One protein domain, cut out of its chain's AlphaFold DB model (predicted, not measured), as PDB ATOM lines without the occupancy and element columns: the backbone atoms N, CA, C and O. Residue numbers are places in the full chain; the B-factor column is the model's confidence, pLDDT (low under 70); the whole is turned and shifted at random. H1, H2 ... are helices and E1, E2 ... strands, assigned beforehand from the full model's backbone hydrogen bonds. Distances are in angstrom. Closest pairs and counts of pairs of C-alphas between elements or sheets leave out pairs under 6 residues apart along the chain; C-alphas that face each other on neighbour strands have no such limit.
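This is residues 5 to 79 and 90 to 94 of the 97 residues of an uncharacterized protein of Rhizobium phaseoli (UniProt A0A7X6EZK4). One six-stranded sheet curls like part of a barrel, folded into two leaves, E1 E2 E4 and E6 E3, that face each other with E5 as the hinge; the single helix, H1, packs on the outside of E5. The 80 printed residues hold strands E1 to E4, then H1, then E5 and E6, a mixed class. The mixed sheet runs E1 E2 E4 E5 E6 E3, with E2 and E4 parallel and the other neighbours antiparallel. The whole is compact, with a radius of gyration of the C-alphas of 12.2 A and spans of 34 by 28 by 23 A.

Start at E5, residues 72 to 79, 22.1 A long, from C-alpha 72 at (182.002, 220.180, 374.756). E6 is residues 90 to 94, 13.9 A, and E3 residues 28 to 34, 19.2 A. E4 is residues 45 to 49, 13.3 A; E2 is 15 to 18, 9.8 A; E1 is 6 to 9, 10.4 A, from C-alpha 6 at (190.057, 204.908, 378.760). H1, residues 55 to 66, runs 16.8 A.

E5's pairing is staggered: residues 72 to 76 pair with E6, N 74 and O 91 at 2.9 A, and 76 to 78 with E4, N 78 and O 47 at 2.9 A. Look next at N 31 and O 92, 2.8 A, for E6 and E3; N 48 and O 17, 2.8 A, for E4 and E2; N 8 and O 16, 2.9 A, for the hairpin E1 and E2. Edge strands E1 and E3 are only just apart, closest 8.4 A. H1 is on the sheet at a height of 9.1 A, over E5 and, only just, E6, on which 3 of its C-alphas fall. It runs slantwise, 55 degrees to E5 on the local plane; their closest C-alphas, Ala 59 and Phe 73, are 6.3 A apart. In H1 every O i to N i+4 pair is within hydrogen-bond range.

The farthest C-alphas, Tyr 40 and Pro 69, are 34.9 A apart. Residues 80 to 89 are not printed; C-alphas 79 and 90 are 11.9 A apart across this cut. Of the links printed whole, none is long. No printed residue is under 70 in pLDDT.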
ATOM      1  N   ALA A   5     189.127 204.802 383.574       96.69
ATOM      2  CA  ALA A   5     189.910 205.466 382.544       96.69
ATOM      3  C   ALA A   5     189.853 204.719 381.204       96.69
ATOM      4  O   ALA A   5     189.703 203.499 381.143       96.69
ATOM      5  N   PHE A   6     190.019 205.462 380.111       97.62
ATOM      6  CA  PHE A   6     190.057 204.908 378.760       97.62
ATOM      7  C   PHE A   6     191.051 205.660 377.883       97.62
ATOM      8  O   PHE A   6     191.379 206.818 378.132       97.62
ATOM      9  N   SER A   7     191.538 205.006 376.829       97.25
ATOM     10  CA  SER A   7     192.507 205.602 375.912       97.25
ATOM     11  C   SER A   7     191.879 206.087 374.604       97.25
ATOM     12  O   SER A   7     190.890 205.532 374.107       97.25
ATOM     13  N   LEU A   8     192.486 207.130 374.038       97.25
ATOM     14  CA  LEU A   8     192.263 207.633 372.686       97.25
ATOM     15  C   LEU A   8     193.626 207.862 372.021       97.25
ATOM     16  O   LEU A   8     194.539 208.417 372.631       97.25
ATOM     17  N   SER A   9     193.760 207.419 370.774       96.69
ATOM     18  CA  SER A   9     194.965 207.602 369.963       96.69
ATOM     19  C   SER A   9     194.556 208.233 368.642       96.69
ATOM     20  O   SER A   9     193.736 207.671 367.915       96.69
ATOM     21  N   TYR A  10     195.084 209.419 368.361       96.25
ATOM     22  CA  TYR A  10     194.723 210.209 367.192       96.25
ATOM     23  C   TYR A  10     195.829 210.162 366.137       96.25
ATOM     24  O   TYR A  10     197.017 210.134 366.457       96.25
ATOM     25  N   ALA A  11     195.444 210.232 364.859       93.69
ATOM     26  CA  ALA A  11     196.391 210.269 363.741       93.69
ATOM     27  C   ALA A  11     197.299 211.518 363.748       93.69
ATOM     28  O   ALA A  11     198.368 211.502 363.152       93.69
ATOM     29  N   ASN A  12     196.905 212.582 364.457       91.69
ATOM     30  CA  ASN A  12     197.701 213.801 364.643       91.69
ATOM     31  C   ASN A  12     198.750 213.694 365.774       91.69
ATOM     32  O   ASN A  12     199.280 214.706 366.231       91.69
ATOM     33  N   GLY A  13     199.020 212.478 366.258       92.00
ATOM     34  CA  GLY A  13     200.056 212.186 367.250       92.00
ATOM     35  C   GLY A  13     199.623 212.365 368.707       92.00
ATOM     36  O   GLY A  13     200.364 211.975 369.605       92.00
ATOM     37  N   LEU A  14     198.436 212.913 368.994       97.19
ATOM     38  CA  LEU A  14     197.956 212.986 370.376       97.19
ATOM     39  C   LEU A  14     197.593 211.582 370.883       97.19
ATOM     40  O   LEU A  14     196.701 210.920 370.347       97.19
ATOM     41  N   ARG A  15     198.258 211.142 371.954       97.31
ATOM     42  CA  ARG A  15     197.954 209.897 372.671       97.31
ATOM     43  C   ARG A  15     197.516 210.227 374.086       97.31
ATOM     44  O   ARG A  15     198.249 210.887 374.825       97.31
ATOM     45  N   ALA A  16     196.319 209.792 374.450       97.62
ATOM     46  CA  ALA A  16     195.616 210.265 375.633       97.62
ATOM     47  C   ALA A  16     195.059 209.108 376.461       97.62
ATOM     48  O   ALA A  16     194.403 208.214 375.928       97.62
ATOM     49  N   ILE A  17     195.277 209.170 377.773       97.88
ATOM     50  CA  ILE A  17     194.606 208.361 378.791       97.88
ATOM     51  C   ILE A  17     193.666 209.303 379.541       97.88
ATOM     52  O   ILE A  17     194.125 210.145 380.312       97.88
ATOM     53  N   LEU A  18     192.364 209.191 379.293       97.81
ATOM     54  CA  LEU A  18     191.343 210.029 379.911       97.81
ATOM     55  C   LEU A  18     190.968 209.442 381.269       97.81
ATOM     56  O   LEU A  18     190.690 208.249 381.368       97.81
ATOM     57  N   VAL A  19     190.963 210.281 382.301       97.25
ATOM     58  CA  VAL A  19     190.669 209.922 383.692       97.25
ATOM     59  C   VAL A  19     189.633 210.900 384.241       97.25
ATOM     60  O   VAL A  19     189.713 212.097 383.970       97.25
ATOM     61  N   GLY A  20     188.659 210.407 385.010       94.94
ATOM     62  CA  GLY A  20     187.631 211.259 385.624       94.94
ATOM     63  C   GLY A  20     186.591 211.809 384.641       94.94
ATOM     64  O   GLY A  20     185.919 212.786 384.954       94.94
ATOM     65  N   VAL A  21     186.454 211.189 383.462       93.81
ATOM     66  CA  VAL A  21     185.429 211.517 382.459       93.81
ATOM     67  C   VAL A  21     184.696 210.240 382.052       93.81
ATOM     68  O   VAL A  21     185.361 209.227 381.823       93.81
ATOM     69  N   PRO A  22     183.356 210.257 381.933       94.69
ATOM     70  CA  PRO A  22     182.606 209.119 381.419       94.69
ATOM     71  C   PRO A  22     183.054 208.734 380.003       94.69
ATOM     72  O   PRO A  22     183.276 209.584 379.139       94.69
ATOM     73  N   ASN A  23     183.170 207.432 379.751       96.00
ATOM     74  CA  ASN A  23     183.467 206.918 378.419       96.00
ATOM     75  C   ASN A  23     182.198 206.934 377.553       96.00
ATOM     76  O   ASN A  23     181.441 205.968 377.530       96.00
ATOM     77  N   GLU A  24     181.976 208.030 376.829       96.19
ATOM     78  CA  GLU A  24     180.792 208.246 375.986       96.19
ATOM     79  C   GLU A  24     181.073 207.981 374.494       96.19
ATOM     80  O   GLU A  24     180.462 208.595 373.624       96.19
ATOM     81  N   LYS A  25     182.008 207.084 374.146       95.00
ATOM     82  CA  LYS A  25     182.390 206.825 372.735       95.00
ATOM     83  C   LYS A  25     181.231 206.384 371.832       95.00
ATOM     84  O   LYS A  25     181.307 206.611 370.618       95.00
ATOM     85  N   GLU A  26     180.195 205.784 372.414       95.94
ATOM     86  CA  GLU A  26     178.983 205.334 371.717       95.94
ATOM     87  C   GLU A  26     178.045 206.487 371.348       95.94
ATOM     88  O   GLU A  26     177.395 206.448 370.309       95.94
ATOM     89  N   THR A  27     177.997 207.545 372.159       97.06
ATOM     90  CA  THR A  27     177.074 208.679 371.975       97.06
ATOM     91  C   THR A  27     177.782 209.951 371.522       97.06
ATOM     92  O   THR A  27     177.138 210.881 371.035       97.06
ATOM     93  N   ARG A  28     179.113 210.017 371.649       97.75
ATOM     94  CA  ARG A  28     179.927 211.195 371.347       97.75
ATOM     95  C   ARG A  28     181.166 210.838 370.534       97.75
ATOM     96  O   ARG A  28     181.768 209.771 370.669       97.75
ATOM     97  N   ARG A  29     181.566 211.765 369.667       97.06
ATOM     98  CA  ARG A  29     182.810 211.708 368.897       97.06
ATOM     99  C   ARG A  29     183.822 212.653 369.523       97.06
ATOM    100  O   ARG A  29     183.541 213.836 369.668       97.06
ATOM    101  N   TYR A  30     184.992 212.127 369.865       97.75
ATOM    102  CA  TYR A  30     186.069 212.889 370.490       97.75
ATOM    103  C   TYR A  30     187.057 213.411 369.440       97.75
ATOM    104  O   TYR A  30     187.395 212.699 368.490       97.75
ATOM    105  N   PHE A  31     187.538 214.637 369.636       97.06
ATOM    106  CA  PHE A  31     188.535 215.299 368.800       97.06
ATOM    107  C   PHE A  31     189.728 215.731 369.645       97.06
ATOM    108  O   PHE A  31     189.575 216.461 370.626       97.06
ATOM    109  N   GLY A  32     190.914 215.281 369.241       97.31
ATOM    110  CA  GLY A  32     192.176 215.646 369.864       97.31
ATOM    111  C   GLY A  32     192.802 216.861 369.197       97.31
ATOM    112  O   GLY A  32     193.057 216.831 367.994       97.31
ATOM    113  N   HIS A  33     193.107 217.886 369.988       96.81
ATOM    114  CA  HIS A  33     193.771 219.116 369.558       96.81
ATOM    115  C   HIS A  33     195.171 219.167 370.194       96.81
ATOM    116  O   HIS A  33     195.305 219.599 371.345       96.81
ATOM    117  N   PRO A  34     196.213 218.643 369.518       96.81
ATOM    118  CA  PRO A  34     197.579 218.670 370.030       96.81
ATOM    119  C   PRO A  34     198.111 220.105 370.103       96.81
ATOM    120  O   PRO A  34     197.831 220.915 369.224       96.81
ATOM    121  N   GLN A  35     198.921 220.396 371.120       95.06
ATOM    122  CA  GLN A  35     199.781 221.582 371.122       95.06
ATOM    123  C   GLN A  35     201.158 221.253 370.544       95.06
ATOM    124  O   GLN A  35     201.575 220.087 370.525       95.06
ATOM    125  N   GLU A  36     201.862 222.293 370.096       94.69
ATOM    126  CA  GLU A  36     203.269 222.191 369.725       94.69
ATOM    127  C   GLU A  36     204.112 221.907 370.968       94.69
ATOM    128  O   GLU A  36     204.083 222.641 371.955       94.69
ATOM    129  N   VAL A  37     204.858 220.809 370.911       94.12
ATOM    130  CA  VAL A  37     205.751 220.345 371.975       94.12
ATOM    131  C   VAL A  37     207.082 219.913 371.358       94.12
ATOM    132  O   VAL A  37     207.123 219.569 370.167       94.12
ATOM    133  N   PRO A  38     208.176 219.885 372.141       94.12
ATOM    134  CA  PRO A  38     209.443 219.320 371.694       94.12
ATOM    135  C   PRO A  38     209.272 217.940 371.054       94.12
ATOM    136  O   PRO A  38     208.421 217.149 371.467       94.12
ATOM    137  N   PHE A  39     210.088 217.636 370.040       93.94
ATOM    138  CA  PHE A  39     209.894 216.456 369.188       93.94
ATOM    139  C   PHE A  39     209.816 215.138 369.977       93.94
ATOM    140  O   PHE A  39     209.028 214.267 369.627       93.94
ATOM    141  N   TYR A  40     210.567 215.023 371.076       91.81
ATOM    142  CA  TYR A  40     210.605 213.834 371.928       91.81
ATOM    143  C   TYR A  40     209.332 213.631 372.774       91.81
ATOM    144  O   TYR A  40     209.134 212.551 373.321       91.81
ATOM    145  N   LEU A  41     208.450 214.635 372.867       93.81
ATOM    146  CA  LEU A  41     207.157 214.550 373.560       93.81
ATOM    147  C   LEU A  41     205.971 214.352 372.610       93.81
ATOM    148  O   LEU A  41     204.851 214.131 373.074       93.81
ATOM    149  N   LYS A  42     206.182 214.433 371.290       92.19
ATOM    150  CA  LYS A  42     205.090 214.394 370.305       92.19
ATOM    151  C   LYS A  42     204.274 213.107 370.397       92.19
ATOM    152  O   LYS A  42     203.048 213.186 370.425       92.19
ATOM    153  N   ASP A  43     204.944 211.968 370.548       89.94
ATOM    154  CA  ASP A  43     204.319 210.639 370.571       89.94
ATOM    155  C   ASP A  43     204.179 210.040 371.979       89.94
ATOM    156  O   ASP A  43     203.792 208.873 372.135       89.94
ATOM    157  N   ALA A  44     204.504 210.819 373.013       94.31
ATOM    158  CA  ALA A  44     204.382 210.391 374.396       94.31
ATOM    159  C   ALA A  44     202.907 210.316 374.819       94.31
ATOM    160  O   ALA A  44     202.072 211.138 374.431       94.31
ATOM    161  N   TRP A  45     202.585 209.319 375.642       96.31
ATOM    162  CA  TRP A  45     201.260 209.200 376.240       96.31
ATOM    163  C   TRP A  45     201.050 210.290 377.289       96.31
ATOM    164  O   TRP A  45     201.887 210.501 378.163       96.31
ATOM    165  N   SER A  46     199.902 210.953 377.207       97.31
ATOM    166  CA  SER A  46     199.469 211.976 378.154       97.31
ATOM    167  C   SER A  46     198.347 211.457 379.048       97.31
ATOM    168  O   SER A  46     197.514 210.658 378.615       97.31
ATOM    169  N   PHE A  47     198.316 211.924 380.295       97.50
ATOM    170  CA  PHE A  47     197.162 211.753 381.174       97.50
ATOM    171  C   PHE A  47     196.278 212.985 381.050       97.50
ATOM    172  O   PHE A  47     196.768 214.114 381.133       97.50
ATOM    173  N   CYS A  48     194.988 212.767 380.829       98.19
ATOM    174  CA  CYS A  48     194.037 213.831 380.577       98.19
ATOM    175  C   CYS A  48     192.917 213.806 381.611       98.19
ATOM    176  O   CYS A  48     192.290 212.768 381.820       98.19
ATOM    177  N   SER A  49     192.654 214.952 382.225       97.69
ATOM    178  CA  SER A  49     191.618 215.131 383.243       97.69
ATOM    179  C   SER A  49     190.759 216.356 382.922       97.69
ATOM    180  O   SER A  49     191.208 217.221 382.155       97.69
ATOM    181  N   PRO A  50     189.538 216.455 383.480       97.44
ATOM    182  CA  PRO A  50     188.734 217.668 383.388       97.44
ATOM    183  C   PRO A  50     189.530 218.915 383.795       97.44
ATOM    184  O   PRO A  50     190.401 218.816 384.664       97.44
ATOM    185  N   PRO A  51     189.256 220.083 383.191       96.38
ATOM    186  CA  PRO A  51     189.913 221.323 383.581       96.38
ATOM    187  C   PRO A  51     189.555 221.709 385.023       96.38
ATOM    188  O   PRO A  51     188.386 221.691 385.427       96.38
ATOM    189  N   GLU A  52     190.559 222.133 385.785       94.69
ATOM    190  CA  GLU A  52     190.414 222.556 387.181       94.69
ATOM    191  C   GLU A  52     190.899 223.998 387.394       94.69
ATOM    192  O   GLU A  52     191.762 224.505 386.679       94.69
ATOM    193  N   GLY A  53     190.335 224.689 388.390       94.81
ATOM    194  CA  GLY A  53     190.732 226.060 388.735       94.81
ATOM    195  C   GLY A  53     190.753 227.007 387.526       94.81
ATOM    196  O   GLY A  53     189.764 227.122 386.801       94.81
ATOM    197  N   ALA A  54     191.899 227.656 387.299       92.25
ATOM    198  CA  ALA A  54     192.112 228.609 386.204       92.25
ATOM    199  C   ALA A  54     192.011 227.985 384.796       92.25
ATOM    200  O   ALA A  54     191.820 228.698 383.810       92.25
ATOM    201  N   GLU A  55     192.115 226.660 384.676       94.94
ATOM    202  CA  GLU A  55     191.974 225.969 383.395       94.94
ATOM    203  C   GLU A  55     190.538 226.001 382.869       94.94
ATOM    204  O   GLU A  55     190.336 225.942 381.657       94.94
ATOM    205  N   LYS A  56     189.541 226.144 383.755       95.94
ATOM    206  CA  LYS A  56     188.126 226.221 383.364       95.94
ATOM    207  C   LYS A  56     187.840 227.443 382.500       95.94
ATOM    208  O   LYS A  56     187.104 227.330 381.528       95.94
ATOM    209  N   THR A  57     188.456 228.581 382.821       95.31
ATOM    210  CA  THR A  57     188.316 229.810 382.033       95.31
ATOM    211  C   THR A  57     188.878 229.613 380.630       95.31
ATOM    212  O   THR A  57     188.174 229.844 379.654       95.31
ATOM    213  N   ARG A  58     190.089 229.055 380.516       92.44
ATOM    214  CA  ARG A  58     190.705 228.755 379.211       92.44
ATOM    215  C   ARG A  58     189.902 227.733 378.404       92.44
ATOM    216  O   ARG A  58     189.814 227.839 377.188       92.44
ATOM    217  N   ALA A  59     189.324 226.734 379.070       95.75
ATOM    218  CA  ALA A  59     188.456 225.751 378.429       95.75
ATOM    219  C   ALA A  59     187.171 226.395 377.879       95.75
ATOM    220  O   ALA A  59     186.748 226.052 376.776       95.75
ATOM    221  N   ALA A  60     186.579 227.342 378.614       95.25
ATOM    222  CA  ALA A  60     185.418 228.101 378.157       95.25
ATOM    223  C   ALA A  60     185.759 228.989 376.948       95.25
ATOM    224  O   ALA A  60     185.084 228.896 375.926       95.25
ATOM    225  N   GLU A  61     186.857 229.748 377.019       95.50
ATOM    226  CA  GLU A  61     187.365 230.573 375.909       95.50
ATOM    227  C   GLU A  61     187.657 229.730 374.653       95.50
ATOM    228  O   GLU A  61     187.350 230.128 373.527       95.50
ATOM    229  N   PHE A  62     188.215 228.525 374.830       95.12
ATOM    230  CA  PHE A  62     188.475 227.601 373.725       95.12
ATOM    231  C   PHE A  62     187.186 227.200 372.996       95.12
ATOM    232  O   PHE A  62     187.161 227.187 371.768       95.12
ATOM    233  N   ILE A  63     186.114 226.893 373.731       96.75
ATOM    234  CA  ILE A  63     184.820 226.532 373.135       96.75
ATOM    235  C   ILE A  63     184.158 227.745 372.482       96.75
ATOM    236  O   ILE A  63     183.691 227.645 371.347       96.75
ATOM    237  N   GLU A  64     184.163 228.893 373.157       95.44
ATOM    238  CA  GLU A  64     183.572 230.132 372.647       95.44
ATOM    239  C   GLU A  64     184.210 230.559 371.319       95.44
ATOM    240  O   GLU A  64     183.505 230.850 370.355       95.44
ATOM    241  N   SER A  65     185.543 230.505 371.227       95.62
ATOM    242  CA  SER A  65     186.264 230.877 370.002       95.62
ATOM    243  C   SER A  65     185.987 229.953 368.810       95.62
ATOM    244  O   SER A  65     186.051 230.393 367.662       95.62
ATOM    245  N   ARG A  66     185.674 228.675 369.056       93.88
ATOM    246  CA  ARG A  66     185.388 227.691 368.000       93.88
ATOM    247  C   ARG A  66     183.936 227.714 367.544       93.88
ATOM    248  O   ARG A  66     183.682 227.403 366.379       93.88
ATOM    249  N   ASN A  67     183.018 228.063 368.450       93.69
ATOM    250  CA  ASN A  67     181.585 228.226 368.203       93.69
ATOM    251  C   ASN A  67     180.961 227.062 367.397       93.69
ATOM    252  O   ASN A  67     180.205 227.272 366.447       93.69
ATOM    253  N   GLN A  68     181.322 225.818 367.735       94.31
ATOM    254  CA  GLN A  68     180.806 224.626 367.062       94.31
ATOM    255  C   GLN A  68     179.561 224.086 367.788       94.31
ATOM    256  O   GLN A  68     179.602 223.876 369.004       94.31
ATOM    257  N   PRO A  69     178.455 223.796 367.078       94.69
ATOM    258  CA  PRO A  69     177.247 223.258 367.697       94.69
ATOM    259  C   PRO A  69     177.493 221.935 368.439       94.69
ATOM    260  O   PRO A  69     178.000 220.969 367.872       94.69
ATOM    261  N   GLY A  70     177.100 221.882 369.716       95.12
ATOM    262  CA  GLY A  70     177.208 220.677 370.549       95.12
ATOM    263  C   GLY A  70     178.630 220.315 371.001       95.12
ATOM    264  O   GLY A  70     178.808 219.281 371.657       95.12
ATOM    265  N   GLU A  71     179.634 221.138 370.682       97.12
ATOM    266  CA  GLU A  71     181.005 220.931 371.140       97.12
ATOM    267  C   GLU A  71     181.102 221.130 372.655       97.12
ATOM    268  O   GLU A  71     180.616 222.106 373.222       97.12
ATOM    269  N   ARG A  72     181.732 220.164 373.320       96.44
ATOM    270  CA  ARG A  72     182.002 220.180 374.756       96.44
ATOM    271  C   ARG A  72     183.494 220.018 374.980       96.44
ATOM    272  O   ARG A  72     184.127 219.150 374.375       96.44
ATOM    273  N   PHE A  73     184.047 220.825 375.876       97.81
ATOM    274  CA  PHE A  73     185.410 220.639 376.351       97.81
ATOM    275  C   PHE A  73     185.449 219.463 377.330       97.81
ATOM    276  O   PHE A  73     184.714 219.470 378.314       97.81
ATOM    277  N   GLU A  74     186.282 218.454 377.065       97.75
ATOM    278  CA  GLU A  74     186.360 217.252 377.905       97.75
ATOM    279  C   GLU A  74     187.510 217.351 378.898       97.75
ATOM    280  O   GLU A  74     187.308 217.315 380.108       97.75
ATOM    281  N   VAL A  75     188.736 217.448 378.379       98.38
ATOM    282  CA  VAL A  75     189.946 217.246 379.178       98.38
ATOM    283  C   VAL A  75     191.128 218.050 378.662       98.38
ATOM    284  O   VAL A  75     191.260 218.318 377.464       98.38
ATOM    285  N   ILE A  76     192.039 218.351 379.583       98.25
ATOM    286  CA  ILE A  76     193.383 218.842 379.286       98.25
ATOM    287  C   ILE A  76     194.354 217.685 379.447       98.25
ATOM    288  O   ILE A  76     194.386 217.032 380.485       98.25
ATOM    289  N   CYS A  77     195.158 217.448 378.418       98.00
ATOM    290  CA  CYS A  77     196.134 216.375 378.369       98.00
ATOM    291  C   CYS A  77     197.511 216.886 378.774       98.00
ATOM    292  O   CYS A  77     198.050 217.796 378.142       98.00
ATOM    293  N   LYS A  78     198.099 216.282 379.806       97.44
ATOM    294  CA  LYS A  78     199.395 216.675 380.362       97.44
ATOM    295  C   LYS A  78     200.375 215.506 380.318       97.44
ATOM    296  O   LYS A  78     200.004 214.354 380.555       97.44
ATOM    297  N   ILE A  79     201.633 215.809 380.027       96.81
ATOM    298  CA  ILE A  79     202.769 214.905 380.200       96.81
ATOM    299  C   ILE A  79     203.542 215.390 381.422       96.81
ATOM    300  O   ILE A  79     203.823 216.582 381.542       96.81
ATOM    301  N   VAL A  90     194.470 219.292 374.167       97.88
ATOM    302  CA  VAL A  90     193.128 219.229 374.751       97.88
ATOM    303  C   VAL A  90     192.265 218.276 373.942       97.88
ATOM    304  O   VAL A  90     192.535 218.018 372.767       97.88
ATOM    305  N   ILE A  91     191.226 217.733 374.566       98.38
ATOM    306  CA  ILE A  91     190.225 216.931 373.867       98.38
ATOM    307  C   ILE A  91     188.865 217.583 374.057       98.38
ATOM    308  O   ILE A  91     188.478 217.971 375.159       98.38
ATOM    309  N   THR A  92     188.144 217.663 372.950       98.06
ATOM    310  CA  THR A  92     186.737 218.062 372.902       98.06
ATOM    311  C   THR A  92     185.906 216.903 372.392       98.06
ATOM    312  O   THR A  92     186.444 215.912 371.889       98.06
ATOM    313  N   SER A  93     184.591 217.017 372.489       97.94
ATOM    314  CA  SER A  93     183.695 216.064 371.860       97.94
ATOM    315  C   SER A  93     182.440 216.736 371.322       97.94
ATOM    316  O   SER A  93     182.039 217.794 371.801       97.94
ATOM    317  N   VAL A  94     181.777 216.075 370.380       97.50
ATOM    318  CA  VAL A  94     180.444 216.441 369.876       97.50
ATOM    319  C   VAL A  94     179.513 215.225 369.952       97.50
ATOM    320  O   VAL A  94     180.012 214.094 369.940       97.50
TER     321      VAL A  94